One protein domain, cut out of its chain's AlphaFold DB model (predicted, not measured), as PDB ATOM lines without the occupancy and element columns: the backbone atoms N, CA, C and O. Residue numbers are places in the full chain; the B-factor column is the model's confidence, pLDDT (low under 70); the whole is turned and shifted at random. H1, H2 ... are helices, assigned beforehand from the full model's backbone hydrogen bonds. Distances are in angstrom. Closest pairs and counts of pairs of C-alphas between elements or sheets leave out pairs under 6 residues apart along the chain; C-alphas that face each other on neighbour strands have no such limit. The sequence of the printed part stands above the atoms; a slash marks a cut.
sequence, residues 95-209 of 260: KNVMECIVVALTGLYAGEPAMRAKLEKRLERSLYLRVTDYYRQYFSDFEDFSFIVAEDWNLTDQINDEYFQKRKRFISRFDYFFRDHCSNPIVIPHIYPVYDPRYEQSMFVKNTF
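AT A GLANCE: This is residues 95 to 209 of the 260 residues of an uncharacterized protein of Chryseolinea flava (UniProt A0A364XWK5). H1 is the core: H3 crosses it, H2 makes a corner with it, and the end of long H4 runs beside it, while H4's start reaches past it. The printed part has 115 residues, five named helices, H1 to H5, and no named strand: all helix, compact, with a radius of gyration of the C-alphas of 14.2 A, and elongated, 48 by 29 by 26 A.

IN THESE COORDINATES: H1, residues 95 to 111, starts at C-alpha 95 (-7.666, -6.243, -49.855) and spans 24.0 A. H2 is residues 113 to 122, H3 125 to 138, H4 156 to 181, 35.5 A, and H5 188 to 191, ending at C-alpha 191 (-1.224, -18.208, -39.555).

HOW THE PARTS SIT: Hub H1 touches H2 only at the corner, closest C-alphas Tyr 109 and Arg 116, 5.4 A. It touches H3, closest C-alphas Thr 106 and Val 131, 4.9 A, at a steep tilt of 63 degrees. H4 touches H1 with residues 170 to 181 alone, closest C-alphas Phe 178 and Val 103, 6.5 A, opposite ways at a shallow 13 degrees. H5 is close to H1 but not clearly touching, closest C-alphas Ile 191 and Ala 104, 5.9 A. Every O i to N i+4 pair is within hydrogen-bond range in H1 and H3, 4 of 6 in H2, 20 of 22 in H4; H5 is too short for one.

THE WHOLE: The printed part has no cut; the link H3 to H4 is long. Residues 144 to 163 have pLDDT under 70.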
ATOM      1  N   LYS A  95      -8.856  -6.981 -50.300       94.38
ATOM      2  CA  LYS A  95      -7.666  -6.243 -49.855       94.38
ATOM      3  C   LYS A  95      -7.192  -6.734 -48.486       94.38
ATOM      4  O   LYS A  95      -6.007  -7.005 -48.338       94.38
ATOM      5  N   ASN A  96      -8.102  -6.905 -47.524       94.75
ATOM      6  CA  ASN A  96      -7.756  -7.387 -46.184       94.75
ATOM      7  C   ASN A  96      -7.255  -8.835 -46.212       94.75
ATOM      8  O   ASN A  96      -6.312  -9.158 -45.502       94.75
ATOM      9  N   VAL A  97      -7.816  -9.700 -47.064       96.25
ATOM     10  CA  VAL A  97      -7.302 -11.069 -47.241       96.25
ATOM     11  C   VAL A  97      -5.845 -11.045 -47.705       96.25
ATOM     12  O   VAL A  97      -4.997 -11.724 -47.125       96.25
ATOM     13  N   MET A  98      -5.542 -10.226 -48.715       95.50
ATOM     14  CA  MET A  98      -4.174 -10.055 -49.207       95.50
ATOM     15  C   MET A  98      -3.247  -9.435 -48.162       95.50
ATOM     16  O   MET A  98      -2.093  -9.843 -48.050       95.50
ATOM     17  N   GLU A  99      -3.746  -8.478 -47.386       95.94
ATOM     18  CA  GLU A  99      -3.008  -7.856 -46.291       95.94
ATOM     19  C   GLU A  99      -2.634  -8.873 -45.213       95.94
ATOM     20  O   GLU A  99      -1.475  -8.961 -44.822       95.94
ATOM     21  N   CYS A 100      -3.579  -9.719 -44.804       96.00
ATOM     22  CA  CYS A 100      -3.331 -10.763 -43.818       96.00
ATOM     23  C   CYS A 100      -2.290 -11.787 -44.300       96.00
ATOM     24  O   CYS A 100      -1.475 -12.237 -43.497       96.00
ATOM     25  N   ILE A 101      -2.260 -12.122 -45.599       96.81
ATOM     26  CA  ILE A 101      -1.195 -12.958 -46.180       96.81
ATOM     27  C   ILE A 101       0.170 -12.267 -46.027       96.81
ATOM     28  O   ILE A 101       1.119 -12.891 -45.555       96.81
ATOM     29  N   VAL A 102       0.276 -10.979 -46.372       97.06
ATOM     30  CA  VAL A 102       1.533 -10.216 -46.242       97.06
ATOM     31  C   VAL A 102       1.977 -10.107 -44.785       97.06
ATOM     32  O   VAL A 102       3.145 -10.350 -44.491       97.06
ATOM     33  N   VAL A 103       1.065  -9.797 -43.863       97.06
ATOM     34  CA  VAL A 103       1.338  -9.712 -42.421       97.06
ATOM     35  C   VAL A 103       1.855 -11.049 -41.884       97.06
ATOM     36  O   VAL A 103       2.889 -11.080 -41.216       97.06
ATOM     37  N   ALA A 104       1.196 -12.162 -42.224       95.75
ATOM     38  CA  ALA A 104       1.623 -13.496 -41.804       95.75
ATOM     39  C   ALA A 104       3.024 -13.841 -42.326       95.75
ATOM     40  O   ALA A 104       3.884 -14.297 -41.574       95.75
ATOM     41  N   LEU A 105       3.269 -13.585 -43.614       96.88
ATOM     42  CA  LEU A 105       4.558 -13.847 -44.253       96.88
ATOM     43  C   LEU A 105       5.667 -12.927 -43.737       96.88
ATOM     44  O   LEU A 105       6.808 -13.363 -43.647       96.88
ATOM     45  N   THR A 106       5.343 -11.692 -43.348       96.75
ATOM     46  CA  THR A 106       6.277 -10.777 -42.669       96.75
ATOM     47  C   THR A 106       6.678 -11.335 -41.314       96.75
ATOM     48  O   THR A 106       7.868 -11.415 -41.015       96.75
ATOM     49  N   GLY A 107       5.702 -11.790 -40.524       94.56
ATOM     50  CA  GLY A 107       5.970 -12.470 -39.263       94.56
ATOM     51  C   GLY A 107       6.846 -13.705 -39.454       94.56
ATOM     52  O   GLY A 107       7.793 -13.898 -38.703       94.56
ATOM     53  N   LEU A 108       6.576 -14.514 -40.483       93.69
ATOM     54  CA  LEU A 108       7.377 -15.699 -40.798       93.69
ATOM     55  C   LEU A 108       8.805 -15.329 -41.220       93.69
ATOM     56  O   LEU A 108       9.758 -15.951 -40.769       93.69
ATOM     57  N   TYR A 109       8.963 -14.307 -42.064       93.75
ATOM     58  CA  TYR A 109      10.265 -13.828 -42.530       93.75
ATOM     59  C   TYR A 109      11.122 -13.275 -41.381       93.75
ATOM     60  O   TYR A 109      12.332 -13.515 -41.328       93.75
ATOM     61  N   ALA A 110      10.493 -12.543 -40.459       92.31
ATOM     62  CA  ALA A 110      11.138 -11.994 -39.274       92.31
ATOM     63  C   ALA A 110      11.477 -13.087 -38.253       92.31
ATOM     64  O   ALA A 110      12.607 -13.163 -37.781       92.31
ATOM     65  N   GLY A 111      10.489 -13.928 -37.938       87.81
ATOM     66  CA  GLY A 111      10.548 -14.901 -36.860       87.81
ATOM     67  C   GLY A 111      11.312 -16.175 -37.196       87.81
ATOM     68  O   GLY A 111      11.781 -16.809 -36.271       87.81
ATOM     69  N   GLU A 112      11.468 -16.548 -38.471       85.00
ATOM     70  CA  GLU A 112      12.140 -17.786 -38.889       85.00
ATOM     71  C   GLU A 112      13.189 -17.509 -39.990       85.00
ATOM     72  O   GLU A 112      12.882 -17.579 -41.189       85.00
ATOM     73  N   PRO A 113      14.454 -17.205 -39.631       82.81
ATOM     74  CA  PRO A 113      15.486 -16.861 -40.610       82.81
ATOM     75  C   PRO A 113      15.728 -17.939 -41.669       82.81
ATOM     76  O   PRO A 113      15.990 -17.609 -42.829       82.81
ATOM     77  N   ALA A 114      15.576 -19.223 -41.320       82.94
ATOM     78  CA  ALA A 114      15.751 -20.326 -42.265       82.94
ATOM     79  C   ALA A 114      14.712 -20.304 -43.405       82.94
ATOM     80  O   ALA A 114      14.914 -20.913 -44.463       82.94
ATOM     81  N   MET A 115      13.595 -19.592 -43.224       85.81
ATOM     82  CA  MET A 115      12.573 -19.415 -44.251       85.81
ATOM     83  C   MET A 115      12.869 -18.247 -45.195       85.81
ATOM     84  O   MET A 115      12.338 -18.254 -46.305       85.81
ATOM     85  N   ARG A 116      13.755 -17.299 -44.851       90.50
ATOM     86  CA  ARG A 116      14.030 -16.099 -45.672       90.50
ATOM     87  C   ARG A 116      14.454 -16.445 -47.100       90.50
ATOM     88  O   ARG A 116      13.822 -15.983 -48.047       90.50
ATOM     89  N   ALA A 117      15.436 -17.335 -47.257       89.81
ATOM     90  CA  ALA A 117      15.911 -17.777 -48.573       89.81
ATOM     91  C   ALA A 117      14.826 -18.527 -49.371       89.81
ATOM     92  O   ALA A 117      14.729 -18.409 -50.594       89.81
ATOM     93  N   LYS A 118      13.969 -19.297 -48.685       90.62
ATOM     94  CA  LYS A 118      12.842 -19.992 -49.327       90.62
ATOM     95  C   LYS A 118      11.787 -18.998 -49.806       90.62
ATOM     96  O   LYS A 118      11.286 -19.165 -50.915       90.62
ATOM     97  N   LEU A 119      11.460 -17.996 -48.991       93.44
ATOM     98  CA  LEU A 119      10.511 -16.938 -49.332       93.44
ATOM     99  C   LEU A 119      11.030 -16.112 -50.508       93.44
ATOM    100  O   LEU A 119      10.305 -15.949 -51.479       93.44
ATOM    101  N   GLU A 120      12.293 -15.694 -50.486       94.81
ATOM    102  CA  GLU A 120      12.915 -14.960 -51.595       94.81
ATOM    103  C   GLU A 120      12.853 -15.722 -52.922       94.81
ATOM    104  O   GLU A 120      12.527 -15.147 -53.960       94.81
ATOM    105  N   LYS A 121      13.118 -17.032 -52.893       93.75
ATOM    106  CA  LYS A 121      13.136 -17.859 -54.102       93.75
ATOM    107  C   LYS A 121      11.743 -18.226 -54.621       93.75
ATOM    108  O   LYS A 121      11.598 -18.481 -55.815       93.75
ATOM    109  N   ARG A 122      10.752 -18.381 -53.737       93.00
ATOM    110  CA  ARG A 122       9.473 -19.034 -54.076       93.00
ATOM    111  C   ARG A 122       8.263 -18.124 -54.024       93.00
ATOM    112  O   ARG A 122       7.282 -18.448 -54.681       93.00
ATOM    113  N   LEU A 123       8.277 -17.079 -53.204       96.12
ATOM    114  CA  LEU A 123       7.127 -16.201 -53.043       96.12
ATOM    115  C   LEU A 123       6.923 -15.391 -54.325       96.12
ATOM    116  O   LEU A 123       7.889 -14.972 -54.965       96.12
ATOM    117  N   GLU A 124       5.666 -15.162 -54.699       97.00
ATOM    118  CA  GLU A 124       5.357 -14.256 -55.800       97.00
ATOM    119  C   GLU A 124       6.023 -12.885 -55.547       97.00
ATOM    120  O   GLU A 124       6.025 -12.366 -54.427       97.00
ATOM    121  N   ARG A 125       6.659 -12.321 -56.582       95.56
ATOM    122  CA  ARG A 125       7.602 -11.208 -56.430       95.56
ATOM    123  C   ARG A 125       6.963  -9.972 -55.805       95.56
ATOM    124  O   ARG A 125       7.604  -9.335 -54.969       95.56
ATOM    125  N   SER A 126       5.734  -9.627 -56.189       95.19
ATOM    126  CA  SER A 126       5.043  -8.462 -55.628       95.19
ATOM    127  C   SER A 126       4.756  -8.637 -54.135       95.19
ATOM    128  O   SER A 126       4.940  -7.698 -53.361       95.19
ATOM    129  N   LEU A 127       4.402  -9.853 -53.700       96.06
ATOM    130  CA  LEU A 127       4.257 -10.166 -52.278       96.06
ATOM    131  C   LEU A 127       5.586 -10.098 -51.536       96.06
ATOM    132  O   LEU A 127       5.633  -9.528 -50.449       96.06
ATOM    133  N   TYR A 128       6.656 -10.642 -52.115       97.50
ATOM    134  CA  TYR A 128       7.971 -10.623 -51.477       97.50
ATOM    135  C   TYR A 128       8.451  -9.202 -51.187       97.50
ATOM    136  O   TYR A 128       8.887  -8.930 -50.073       97.50
ATOM    137  N   LEU A 129       8.301  -8.281 -52.145       97.44
ATOM    138  CA  LEU A 129       8.670  -6.877 -51.946       97.44
ATOM    139  C   LEU A 129       7.910  -6.257 -50.765       97.44
ATOM    140  O   LEU A 129       8.529  -5.694 -49.864       97.44
ATOM    141  N   ARG A 130       6.589  -6.461 -50.705       97.56
ATOM    142  CA  ARG A 130       5.753  -5.973 -49.597       97.56
ATOM    143  C   ARG A 130       6.161  -6.567 -48.249       97.56
ATOM    144  O   ARG A 130       6.232  -5.843 -47.263       97.56
ATOM    145  N   VAL A 131       6.456  -7.867 -48.216       97.38
ATOM    146  CA  VAL A 131       6.944  -8.566 -47.019       97.38
ATOM    147  C   VAL A 131       8.270  -7.972 -46.547       97.38
ATOM    148  O   VAL A 131       8.418  -7.683 -45.363       97.38
ATOM    149  N   THR A 132       9.224  -7.739 -47.452       97.00
ATOM    150  CA  THR A 132      10.519  -7.148 -47.086       97.00
ATOM    151  C   THR A 132      10.403  -5.696 -46.644       97.00
ATOM    152  O   THR A 132      11.124  -5.281 -45.738       97.00
ATOM    153  N   ASP A 133       9.485  -4.930 -47.231       97.62
ATOM    154  CA  ASP A 133       9.245  -3.546 -46.830       97.62
ATOM    155  C   ASP A 133       8.636  -3.480 -45.426       97.62
ATOM    156  O   ASP A 133       9.117  -2.726 -44.583       97.62
ATOM    157  N   TYR A 134       7.647  -4.329 -45.130       97.38
ATOM    158  CA  TYR A 134       7.084  -4.438 -43.782       97.38
ATOM    159  C   TYR A 134       8.110  -4.945 -42.772       97.38
ATOM    160  O   TYR A 134       8.217  -4.409 -41.671       97.38
ATOM    161  N   TYR A 135       8.915  -5.934 -43.148       96.12
ATOM    162  CA  TYR A 135       9.995  -6.417 -42.299       96.12
ATOM    163  C   TYR A 135      10.957  -5.283 -41.919       96.12
ATOM    164  O   TYR A 135      11.213  -5.076 -40.736       96.12
ATOM    165  N   ARG A 136      11.426  -4.493 -42.893       95.69
ATOM    166  CA  ARG A 136      12.320  -3.351 -42.638       95.69
ATOM    167  C   ARG A 136      11.686  -2.286 -41.745       95.69
ATOM    168  O   ARG A 136      12.391  -1.683 -40.949       95.69
ATOM    169  N   GLN A 137      10.385  -2.046 -41.885       96.00
ATOM    170  CA  GLN A 137       9.679  -1.021 -41.111       96.00
ATOM    171  C   GLN A 137       9.404  -1.441 -39.663       96.00
ATOM    172  O   GLN A 137       9.508  -0.610 -38.765       96.00
ATOM    173  N   TYR A 138       9.044  -2.707 -39.430       95.56
ATOM    174  CA  TYR A 138       8.489  -3.144 -38.140       95.56
ATOM    175  C   TYR A 138       9.364  -4.155 -37.382       95.56
ATOM    176  O   TYR A 138       9.219  -4.301 -36.164       95.56
ATOM    177  N   PHE A 139      10.269  -4.854 -38.074       94.44
ATOM    178  CA  PHE A 139      10.996  -6.008 -37.532       94.44
ATOM    179  C   PHE A 139      12.493  -6.040 -37.878       94.44
ATOM    180  O   PHE A 139      13.117  -7.088 -37.722       94.44
ATOM    181  N   SER A 140      13.098  -4.938 -38.331       89.81
ATOM    182  CA  SER A 140      14.524  -4.919 -38.706       89.81
ATOM    183  C   SER A 140      15.464  -5.281 -37.550       89.81
ATOM    184  O   SER A 140      16.541  -5.812 -37.771       89.81
ATOM    185  N   ASP A 141      15.053  -5.037 -36.306       86.12
ATOM    186  CA  ASP A 141      15.772  -5.434 -35.090       86.12
ATOM    187  C   ASP A 141      15.744  -6.950 -34.811       86.12
ATOM    188  O   ASP A 141      16.425  -7.416 -33.899       86.12
ATOM    189  N   PHE A 142      14.994  -7.729 -35.597       84.25
ATOM    190  CA  PHE A 142      14.973  -9.196 -35.561       84.25
ATOM    191  C   PHE A 142      15.827  -9.831 -36.677       84.25
ATOM    192  O   PHE A 142      15.668 -11.012 -36.995       84.25
ATOM    193  N   GLU A 143      16.755  -9.085 -37.284       74.81
ATOM    194  CA  GLU A 143      17.641  -9.610 -38.332       74.81
ATOM    195  C   GLU A 143      18.482 -10.794 -37.852       74.81
ATOM    196  O   GLU A 143      18.479 -11.838 -38.510       74.81
ATOM    197  N   ASP A 144      19.043 -10.687 -36.650       67.12
ATOM    198  CA  ASP A 144      19.852 -11.720 -35.992       67.12
ATOM    199  C   ASP A 144      19.017 -12.676 -35.124       67.12
ATOM    200  O   ASP A 144      19.518 -13.261 -34.162       67.12
ATOM    201  N   PHE A 145      17.717 -12.818 -35.400       64.44
ATOM    202  CA  PHE A 145      16.842 -13.725 -34.654       64.44
ATOM    203  C   PHE A 145      17.098 -15.194 -35.035       64.44
ATOM    204  O   PHE A 145      16.221 -15.884 -35.537       64.44
ATOM    205  N   SER A 146      18.316 -15.693 -34.837       55.81
ATOM    206  CA  SER A 146      18.644 -17.109 -34.989       55.81
ATOM    207  C   SER A 146      18.057 -17.902 -33.820       55.81
ATOM    208  O   SER A 146      18.430 -17.709 -32.662       55.81
ATOM    209  N   PHE A 147      17.145 -18.832 -34.116       52.12
ATOM    210  CA  PHE A 147      16.772 -19.877 -33.168       52.12
ATOM    211  C   PHE A 147      18.009 -20.736 -32.888       52.12
ATOM    212  O   PHE A 147      18.389 -21.575 -33.704       52.12
ATOM    213  N   ILE A 148      18.647 -20.538 -31.733       47.78
ATOM    214  CA  ILE A 148      19.602 -21.513 -31.213       47.78
ATOM    215  C   ILE A 148      18.762 -22.673 -30.677       47.78
ATOM    216  O   ILE A 148      18.271 -22.638 -29.551       47.78
ATOM    217  N   VAL A 149      18.548 -23.694 -31.506       45.22
ATOM    218  CA  VAL A 149      18.109 -25.000 -31.010       45.22
ATOM    219  C   VAL A 149      19.342 -25.618 -30.363       45.22
ATOM    220  O   VAL A 149      20.179 -26.199 -31.046       45.22
ATOM    221  N   ALA A 150      19.522 -25.398 -29.062       40.97
ATOM    222  CA  ALA A 150      20.593 -26.054 -28.330       40.97
ATOM    223  C   ALA A 150      20.306 -27.564 -28.320       40.97
ATOM    224  O   ALA A 150      19.361 -28.017 -27.678       40.97
ATOM    225  N   GLU A 151      21.108 -28.341 -29.050       43.53
ATOM    226  CA  GLU A 151      21.137 -29.807 -28.932       43.53
ATOM    227  C   GLU A 151      21.761 -30.255 -27.595       43.53
ATOM    228  O   GLU A 151      21.646 -31.419 -27.215       43.53
ATOM    229  N   ASP A 152      22.380 -29.325 -26.855       43.94
ATOM    230  CA  ASP A 152      23.130 -29.587 -25.631       43.94
ATOM    231  C   ASP A 152      22.468 -28.942 -24.398       43.94
ATOM    232  O   ASP A 152      22.368 -27.718 -24.268       43.94
ATOM    233  N   TRP A 153      22.013 -29.791 -23.474       48.81
ATOM    234  CA  TRP A 153      21.222 -29.447 -22.285       48.81
ATOM    235  C   TRP A 153      22.001 -28.700 -21.191       48.81
ATOM    236  O   TRP A 153      21.402 -28.349 -20.181       48.81
ATOM    237  N   ASN A 154      23.306 -28.471 -21.369       47.22
ATOM    238  CA  ASN A 154      24.177 -27.794 -20.398       47.22
ATOM    239  C   ASN A 154      24.512 -26.334 -20.776       47.22
ATOM    240  O   ASN A 154      25.078 -25.605 -19.965       47.22
ATOM    241  N   LEU A 155      24.164 -25.892 -21.992       50.69
ATOM    242  CA  LEU A 155      24.278 -24.498 -22.467       50.69
ATOM    243  C   LEU A 155      22.985 -23.685 -22.245       50.69
ATOM    244  O   LEU A 155      22.895 -22.512 -22.599       50.69
ATOM    245  N   THR A 156      21.975 -24.323 -21.668       49.09
ATOM    246  CA  THR A 156      20.582 -23.888 -21.575       49.09
ATOM    247  C   THR A 156      20.378 -22.632 -20.740       49.09
ATOM    248  O   THR A 156      19.640 -21.773 -21.192       49.09
ATOM    249  N   ASP A 157      21.000 -22.449 -19.577       46.72
ATOM    250  CA  ASP A 157      20.478 -21.460 -18.612       46.72
ATOM    251  C   ASP A 157      20.649 -19.979 -19.015       46.72
ATOM    252  O   ASP A 157      19.721 -19.193 -18.848       46.72
ATOM    253  N   GLN A 158      21.778 -19.574 -19.611       49.00
ATOM    254  CA  GLN A 158      21.975 -18.177 -20.051       49.00
ATOM    255  C   GLN A 158      21.503 -17.923 -21.490       49.00
ATOM    256  O   GLN A 158      20.969 -16.854 -21.788       49.00
ATOM    257  N   ILE A 159      21.657 -18.913 -22.379       53.38
ATOM    258  CA  ILE A 159      21.182 -18.833 -23.769       53.38
ATOM    259  C   ILE A 159      19.650 -18.831 -23.808       53.38
ATOM    260  O   ILE A 159      19.071 -18.134 -24.641       53.38
ATOM    261  N   ASN A 160      18.982 -19.525 -22.879       57.97
ATOM    262  CA  ASN A 160      17.526 -19.518 -22.787       57.97
ATOM    263  C   ASN A 160      16.961 -18.161 -22.375       57.97
ATOM    264  O   ASN A 160      15.955 -17.763 -22.949       57.97
ATOM    265  N   ASP A 161      17.555 -17.434 -21.427       64.31
ATOM    266  CA  ASP A 161      16.955 -16.187 -20.934       64.31
ATOM    267  C   ASP A 161      16.926 -15.091 -22.005       64.31
ATOM    268  O   ASP A 161      15.871 -14.508 -22.271       64.31
ATOM    269  N   GLU A 162      18.046 -14.834 -22.689       66.31
ATOM    270  CA  GLU A 162      18.079 -13.850 -23.778       66.31
ATOM    271  C   GLU A 162      17.147 -14.268 -24.927       66.31
ATOM    272  O   GLU A 162      16.392 -13.451 -25.464       66.31
ATOM    273  N   TYR A 163      17.141 -15.559 -25.255       69.44
ATOM    274  CA  TYR A 163      16.266 -16.141 -26.262       69.44
ATOM    275  C   TYR A 163      14.779 -16.009 -25.904       69.44
ATOM    276  O   TYR A 163      13.986 -15.526 -26.716       69.44
ATOM    277  N   PHE A 164      14.378 -16.374 -24.685       72.75
ATOM    278  CA  PHE A 164      13.000 -16.266 -24.214       72.75
ATOM    279  C   PHE A 164      12.552 -14.808 -24.178       72.75
ATOM    280  O   PHE A 164      11.423 -14.511 -24.574       72.75
ATOM    281  N   GLN A 165      13.430 -13.882 -23.784       78.31
ATOM    282  CA  GLN A 165      13.140 -12.450 -23.829       78.31
ATOM    283  C   GLN A 165      12.976 -11.948 -25.267       78.31
ATOM    284  O   GLN A 165      12.000 -11.253 -25.557       78.31
ATOM    285  N   LYS A 166      13.868 -12.325 -26.192       77.31
ATOM    286  CA  LYS A 166      13.753 -11.970 -27.617       77.31
ATOM    287  C   LYS A 166      12.475 -12.550 -28.233       77.31
ATOM    288  O   LYS A 166      11.734 -11.819 -28.886       77.31
ATOM    289  N   ARG A 167      12.148 -13.818 -27.966       81.00
ATOM    290  CA  ARG A 167      10.913 -14.467 -28.434       81.00
ATOM    291  C   ARG A 167       9.661 -13.818 -27.849       81.00
ATOM    292  O   ARG A 167       8.707 -13.579 -28.581       81.00
ATOM    293  N   LYS A 168       9.657 -13.475 -26.558       86.00
ATOM    294  CA  LYS A 168       8.544 -12.756 -25.915       86.00
ATOM    295  C   LYS A 168       8.345 -11.365 -26.521       86.00
ATOM    296  O   LYS A 168       7.208 -10.970 -26.771       86.00
ATOM    297  N   ARG A 169       9.436 -10.641 -26.804       89.00
ATOM    298  CA  ARG A 169       9.400  -9.354 -27.519       89.00
ATOM    299  C   ARG A 169       8.852  -9.514 -28.935       89.00
ATOM    300  O   ARG A 169       8.003  -8.719 -29.326       89.00
ATOM    301  N   PHE A 170       9.285 -10.545 -29.663       91.56
ATOM    302  CA  PHE A 170       8.765 -10.857 -30.995       91.56
ATOM    303  C   PHE A 170       7.262 -11.138 -30.957       91.56
ATOM    304  O   PHE A 170       6.514 -10.474 -31.662       91.56
ATOM    305  N   ILE A 171       6.815 -12.060 -30.096       91.81
ATOM    306  CA  ILE A 171       5.399 -12.415 -29.910       91.81
ATOM    307  C   ILE A 171       4.571 -11.163 -29.619       91.81
ATOM    308  O   ILE A 171       3.599 -10.888 -30.315       91.81
ATOM    309  N   SER A 172       4.998 -10.351 -28.647       93.25
ATOM    310  CA  SER A 172       4.282  -9.122 -28.308       93.25
ATOM    311  C   SER A 172       4.237  -8.141 -29.476       93.25
ATOM    312  O   SER A 172       3.198  -7.528 -29.704       93.25
ATOM    313  N   ARG A 173       5.337  -7.970 -30.220       94.69
ATOM    314  CA  ARG A 173       5.360  -7.058 -31.366       94.69
ATOM    315  C   ARG A 173       4.518  -7.576 -32.522       94.69
ATOM    316  O   ARG A 173       3.815  -6.787 -33.141       94.69
ATOM    317  N   PHE A 174       4.567  -8.875 -32.796       95.06
ATOM    318  CA  PHE A 174       3.755  -9.491 -33.832       95.06
ATOM    319  C   PHE A 174       2.265  -9.399 -33.501       95.06
ATOM    320  O   PHE A 174       1.491  -9.071 -34.391       95.06
ATOM    321  N   ASP A 175       1.861  -9.580 -32.240       94.88
ATOM    322  CA  ASP A 175       0.471  -9.377 -31.810       94.88
ATOM    323  C   ASP A 175      -0.010  -7.943 -32.111       94.88
ATOM    324  O   ASP A 175      -1.087  -7.755 -32.682       94.88
ATOM    325  N   TYR A 176       0.800  -6.926 -31.786       95.38
ATOM    326  CA  TYR A 176       0.482  -5.527 -32.099       95.38
ATOM    327  C   TYR A 176       0.457  -5.256 -33.604       95.38
ATOM    328  O   TYR A 176      -0.507  -4.694 -34.113       95.38
ATOM    329  N   PHE A 177       1.470  -5.723 -34.329       95.94
ATOM    330  CA  PHE A 177       1.549  -5.594 -35.780       95.94
ATOM    331  C   PHE A 177       0.358  -6.262 -36.482       95.94
ATOM    332  O   PHE A 177      -0.279  -5.676 -37.352       95.94
ATOM    333  N   PHE A 178      -0.015  -7.472 -36.067       95.06
ATOM    334  CA  PHE A 178      -1.170  -8.173 -36.610       95.06
ATOM    335  C   PHE A 178      -2.468  -7.408 -36.337       95.06
ATOM    336  O   PHE A 178      -3.296  -7.244 -37.240       95.06
ATOM    337  N   ARG A 179      -2.639  -6.917 -35.103       93.62
ATOM    338  CA  ARG A 179      -3.789  -6.101 -34.706       93.62
ATOM    339  C   ARG A 179      -3.887  -4.826 -35.535       93.62
ATOM    340  O   ARG A 179      -4.995  -4.482 -35.919       93.62
ATOM    341  N   ASP A 180      -2.778  -4.157 -35.820       93.69
ATOM    342  CA  ASP A 180      -2.788  -2.842 -36.466       93.69
ATOM    343  C   ASP A 180      -2.918  -2.933 -38.004       93.69
ATOM    344  O   ASP A 180      -3.390  -1.985 -38.630       93.69
ATOM    345  N   HIS A 181      -2.568  -4.076 -38.616       92.19
ATOM    346  CA  HIS A 181      -2.533  -4.230 -40.082       92.19
ATOM    347  C   HIS A 181      -3.547  -5.222 -40.683       92.19
ATOM    348  O   HIS A 181      -3.944  -5.053 -41.833       92.19
ATOM    349  N   CYS A 182      -3.978  -6.257 -39.956       85.06
ATOM    350  CA  CYS A 182      -4.931  -7.267 -40.458       85.06
ATOM    351  C   CYS A 182      -6.188  -7.364 -39.577       85.06
ATOM    352  O   CYS A 182      -7.296  -7.506 -40.094       85.06
ATOM    353  N   SER A 183      -6.019  -7.287 -38.250       81.25
ATOM    354  CA  SER A 183      -7.081  -7.275 -37.229       81.25
ATOM    355  C   SER A 183      -8.114  -8.411 -37.317       81.25
ATOM    356  O   SER A 183      -9.213  -8.267 -36.784       81.25
ATOM    357  N   ASN A 184      -7.809  -9.541 -37.968       87.81
ATOM    358  CA  ASN A 184      -8.761 -10.641 -38.115       87.81
ATOM    359  C   ASN A 184      -8.484 -11.770 -37.095       87.81
ATOM    360  O   ASN A 184      -7.574 -12.580 -37.299       87.81
ATOM    361  N   PRO A 185      -9.261 -11.866 -35.998       89.06
ATOM    362  CA  PRO A 185      -9.007 -12.836 -34.932       89.06
ATOM    363  C   PRO A 185      -9.355 -14.280 -35.321       89.06
ATOM    364  O   PRO A 185      -8.911 -15.205 -34.649       89.06
ATOM    365  N   ILE A 186     -10.130 -14.497 -36.389       91.81
ATOM    366  CA  ILE A 186     -10.503 -15.847 -36.840       91.81
ATOM    367  C   ILE A 186      -9.288 -16.550 -37.443       91.81
ATOM    368  O   ILE A 186      -9.096 -17.745 -37.241       91.81
ATOM    369  N   VAL A 187      -8.454 -15.814 -38.181       93.31
ATOM    370  CA  VAL A 187      -7.339 -16.403 -38.929       93.31
ATOM    371  C   VAL A 187      -6.051 -16.500 -38.107       93.31
ATOM    372  O   VAL A 187      -5.266 -17.412 -38.361       93.31
ATOM    373  N   ILE A 188      -5.839 -15.633 -37.102       93.38
ATOM    374  CA  ILE A 188      -4.578 -15.585 -36.334       93.38
ATOM    375  C   ILE A 188      -4.114 -16.953 -35.795       93.38
ATOM    376  O   ILE A 188      -2.934 -17.257 -35.978       93.38
ATOM    377  N   PRO A 189      -4.978 -17.849 -35.262       93.00
ATOM    378  CA  PRO A 189      -4.528 -19.147 -34.753       93.00
ATOM    379  C   PRO A 189      -3.959 -20.069 -35.836       93.00
ATOM    380  O   PRO A 189      -3.244 -21.020 -35.528       93.00
ATOM    381  N   HIS A 190      -4.289 -19.813 -37.104       94.12
ATOM    382  CA  HIS A 190      -3.916 -20.641 -38.247       94.12
ATOM    383  C   HIS A 190      -2.654 -20.148 -38.959       94.12
ATOM    384  O   HIS A 190      -1.991 -20.943 -39.626       94.12
ATOM    385  N   ILE A 191      -2.321 -18.862 -38.822       94.12
ATOM    386  CA  ILE A 191      -1.224 -18.208 -39.555       94.12
ATOM    387  C   ILE A 191      -0.138 -17.631 -38.644       94.12
ATOM    388  O   ILE A 191       0.737 -16.906 -39.111       94.12
ATOM    389  N   TYR A 192      -0.195 -17.928 -37.346       94.06
ATOM    390  CA  TYR A 192       0.773 -17.414 -36.389       94.06
ATOM    391  C   TYR A 192       2.196 -17.906 -36.729       94.06
ATOM    392  O   TYR A 192       2.383 -19.115 -36.896       94.06
ATOM    393  N   PRO A 193       3.191 -17.012 -36.860       91.88
ATOM    394  CA  PRO A 193       4.428 -17.299 -37.592       91.88
ATOM    395  C   PRO A 193       5.447 -18.150 -36.830       91.88
ATOM    396  O   PRO A 193       6.285 -18.790 -37.453       91.88
ATOM    397  N   VAL A 194       5.390 -18.155 -35.498       87.69
ATOM    398  CA  VAL A 194       6.319 -18.886 -34.620       87.69
ATOM    399  C   VAL A 194       5.539 -19.731 -33.627       87.69
ATOM    400  O   VAL A 194       4.344 -19.525 -33.445       87.69
ATOM    401  N   TYR A 195       6.184 -20.686 -32.957       85.06
ATOM    402  CA  TYR A 195       5.490 -21.436 -31.912       85.06
ATOM    403  C   TYR A 195       4.991 -20.473 -30.817       85.06
ATOM    404  O   TYR A 195       5.746 -19.647 -30.297       85.06
ATOM    405  N   ASP A 196       3.719 -20.595 -30.457       85.19
ATOM    406  CA  ASP A 196       3.065 -19.904 -29.348       85.19
ATOM    407  C   ASP A 196       2.065 -20.890 -28.733       85.19
ATOM    408  O   ASP A 196       1.248 -21.436 -29.482       85.19
ATOM    409  N   PRO A 197       2.100 -21.143 -27.413       85.56
ATOM    410  CA  PRO A 197       1.171 -22.067 -26.759       85.56
ATOM    411  C   PRO A 197      -0.313 -21.735 -26.987       85.56
ATOM    412  O   PRO A 197      -1.162 -22.618 -26.923       85.56
ATOM    413  N   ARG A 198      -0.653 -20.475 -27.295       88.25
ATOM    414  CA  ARG A 198      -2.022 -20.070 -27.658       88.25
ATOM    415  C   ARG A 198      -2.460 -20.652 -29.009       88.25
ATOM    416  O   ARG A 198      -3.655 -20.826 -29.242       88.25
ATOM    417  N   TYR A 199      -1.503 -20.941 -29.892       88.69
ATOM    418  CA  TYR A 199      -1.703 -21.250 -31.310       88.69
ATOM    419  C   TYR A 199      -0.852 -22.443 -31.778       88.69
ATOM    420  O   TYR A 199      -0.341 -22.456 -32.897       88.69
ATOM    421  N   GLU A 200      -0.708 -23.483 -30.950       75.56
ATOM    422  CA  GLU A 200       0.164 -24.644 -31.229       75.56
ATOM    423  C   GLU A 200      -0.147 -25.363 -32.549       75.56
ATOM    424  O   GLU A 200       0.688 -26.057 -33.126       75.56
ATOM    425  N   GLN A 201      -1.379 -25.215 -33.032       80.81
ATOM    426  CA  GLN A 201      -1.856 -25.832 -34.263       80.81
ATOM    427  C   GLN A 201      -1.668 -24.945 -35.499       80.81
ATOM    428  O   GLN A 201      -2.135 -25.338 -36.573       80.81
ATOM    429  N   SER A 202      -0.987 -23.799 -35.371       90.88
ATOM    430  CA  SER A 202      -0.712 -22.891 -36.483       90.88
ATOM    431  C   SER A 202      -0.070 -23.633 -37.647       90.88
ATOM    432  O   SER A 202       0.886 -24.401 -37.504       90.88
ATOM    433  N   MET A 203      -0.609 -23.386 -38.836       91.19
ATOM    434  CA  MET A 203      -0.147 -24.025 -40.054       91.19
ATOM    435  C   MET A 203       1.223 -23.478 -40.477       91.19
ATOM    436  O   MET A 203       1.995 -24.185 -41.118       91.19
ATOM    437  N   PHE A 204       1.550 -22.247 -40.077       90.69
ATOM    438  CA  PHE A 204       2.843 -21.617 -40.346       90.69
ATOM    439  C   PHE A 204       3.969 -22.286 -39.557       90.69
ATOM    440  O   PHE A 204       4.996 -22.621 -40.138       90.69
ATOM    441  N   VAL A 205       3.727 -22.609 -38.283       86.56
ATOM    442  CA  VAL A 205       4.668 -23.374 -37.441       86.56
ATOM    443  C   VAL A 205       4.939 -24.761 -38.030       86.56
ATOM    444  O   VAL A 205       6.052 -25.274 -37.962       86.56
ATOM    445  N   LYS A 206       3.931 -25.362 -38.669       87.88
ATOM    446  CA  LYS A 206       4.034 -26.670 -39.338       87.88
ATOM    447  C   LYS A 206       4.556 -26.595 -40.773       87.88
ATOM    448  O   LYS A 206       4.656 -27.630 -41.427       87.88
ATOM    449  N   ASN A 207       4.869 -25.403 -41.284       88.69
ATOM    450  CA  ASN A 207       5.243 -25.168 -42.681       88.69
ATOM    451  C   ASN A 207       4.207 -25.674 -43.711       88.69
ATOM    452  O   ASN A 207       4.552 -26.042 -44.836       88.69
ATOM    453  N   THR A 208       2.924 -25.683 -43.343       92.31
ATOM    454  CA  THR A 208       1.798 -26.076 -44.202       92.31
ATOM    455  C   THR A 208       0.998 -24.840 -44.608       92.31
ATOM    456  O   THR A 208       0.027 -24.480 -43.962       92.31
ATOM    457  N   PHE A 209       1.393 -24.158 -45.680       94.62
ATOM    458  CA  PHE A 209       0.789 -22.865 -46.053       94.62
ATOM    459  C   PHE A 209      -0.476 -22.975 -46.915       94.62
ATOM    460  O   PHE A 209      -1.136 -21.972 -47.178       94.62
TER     461      PHE A 209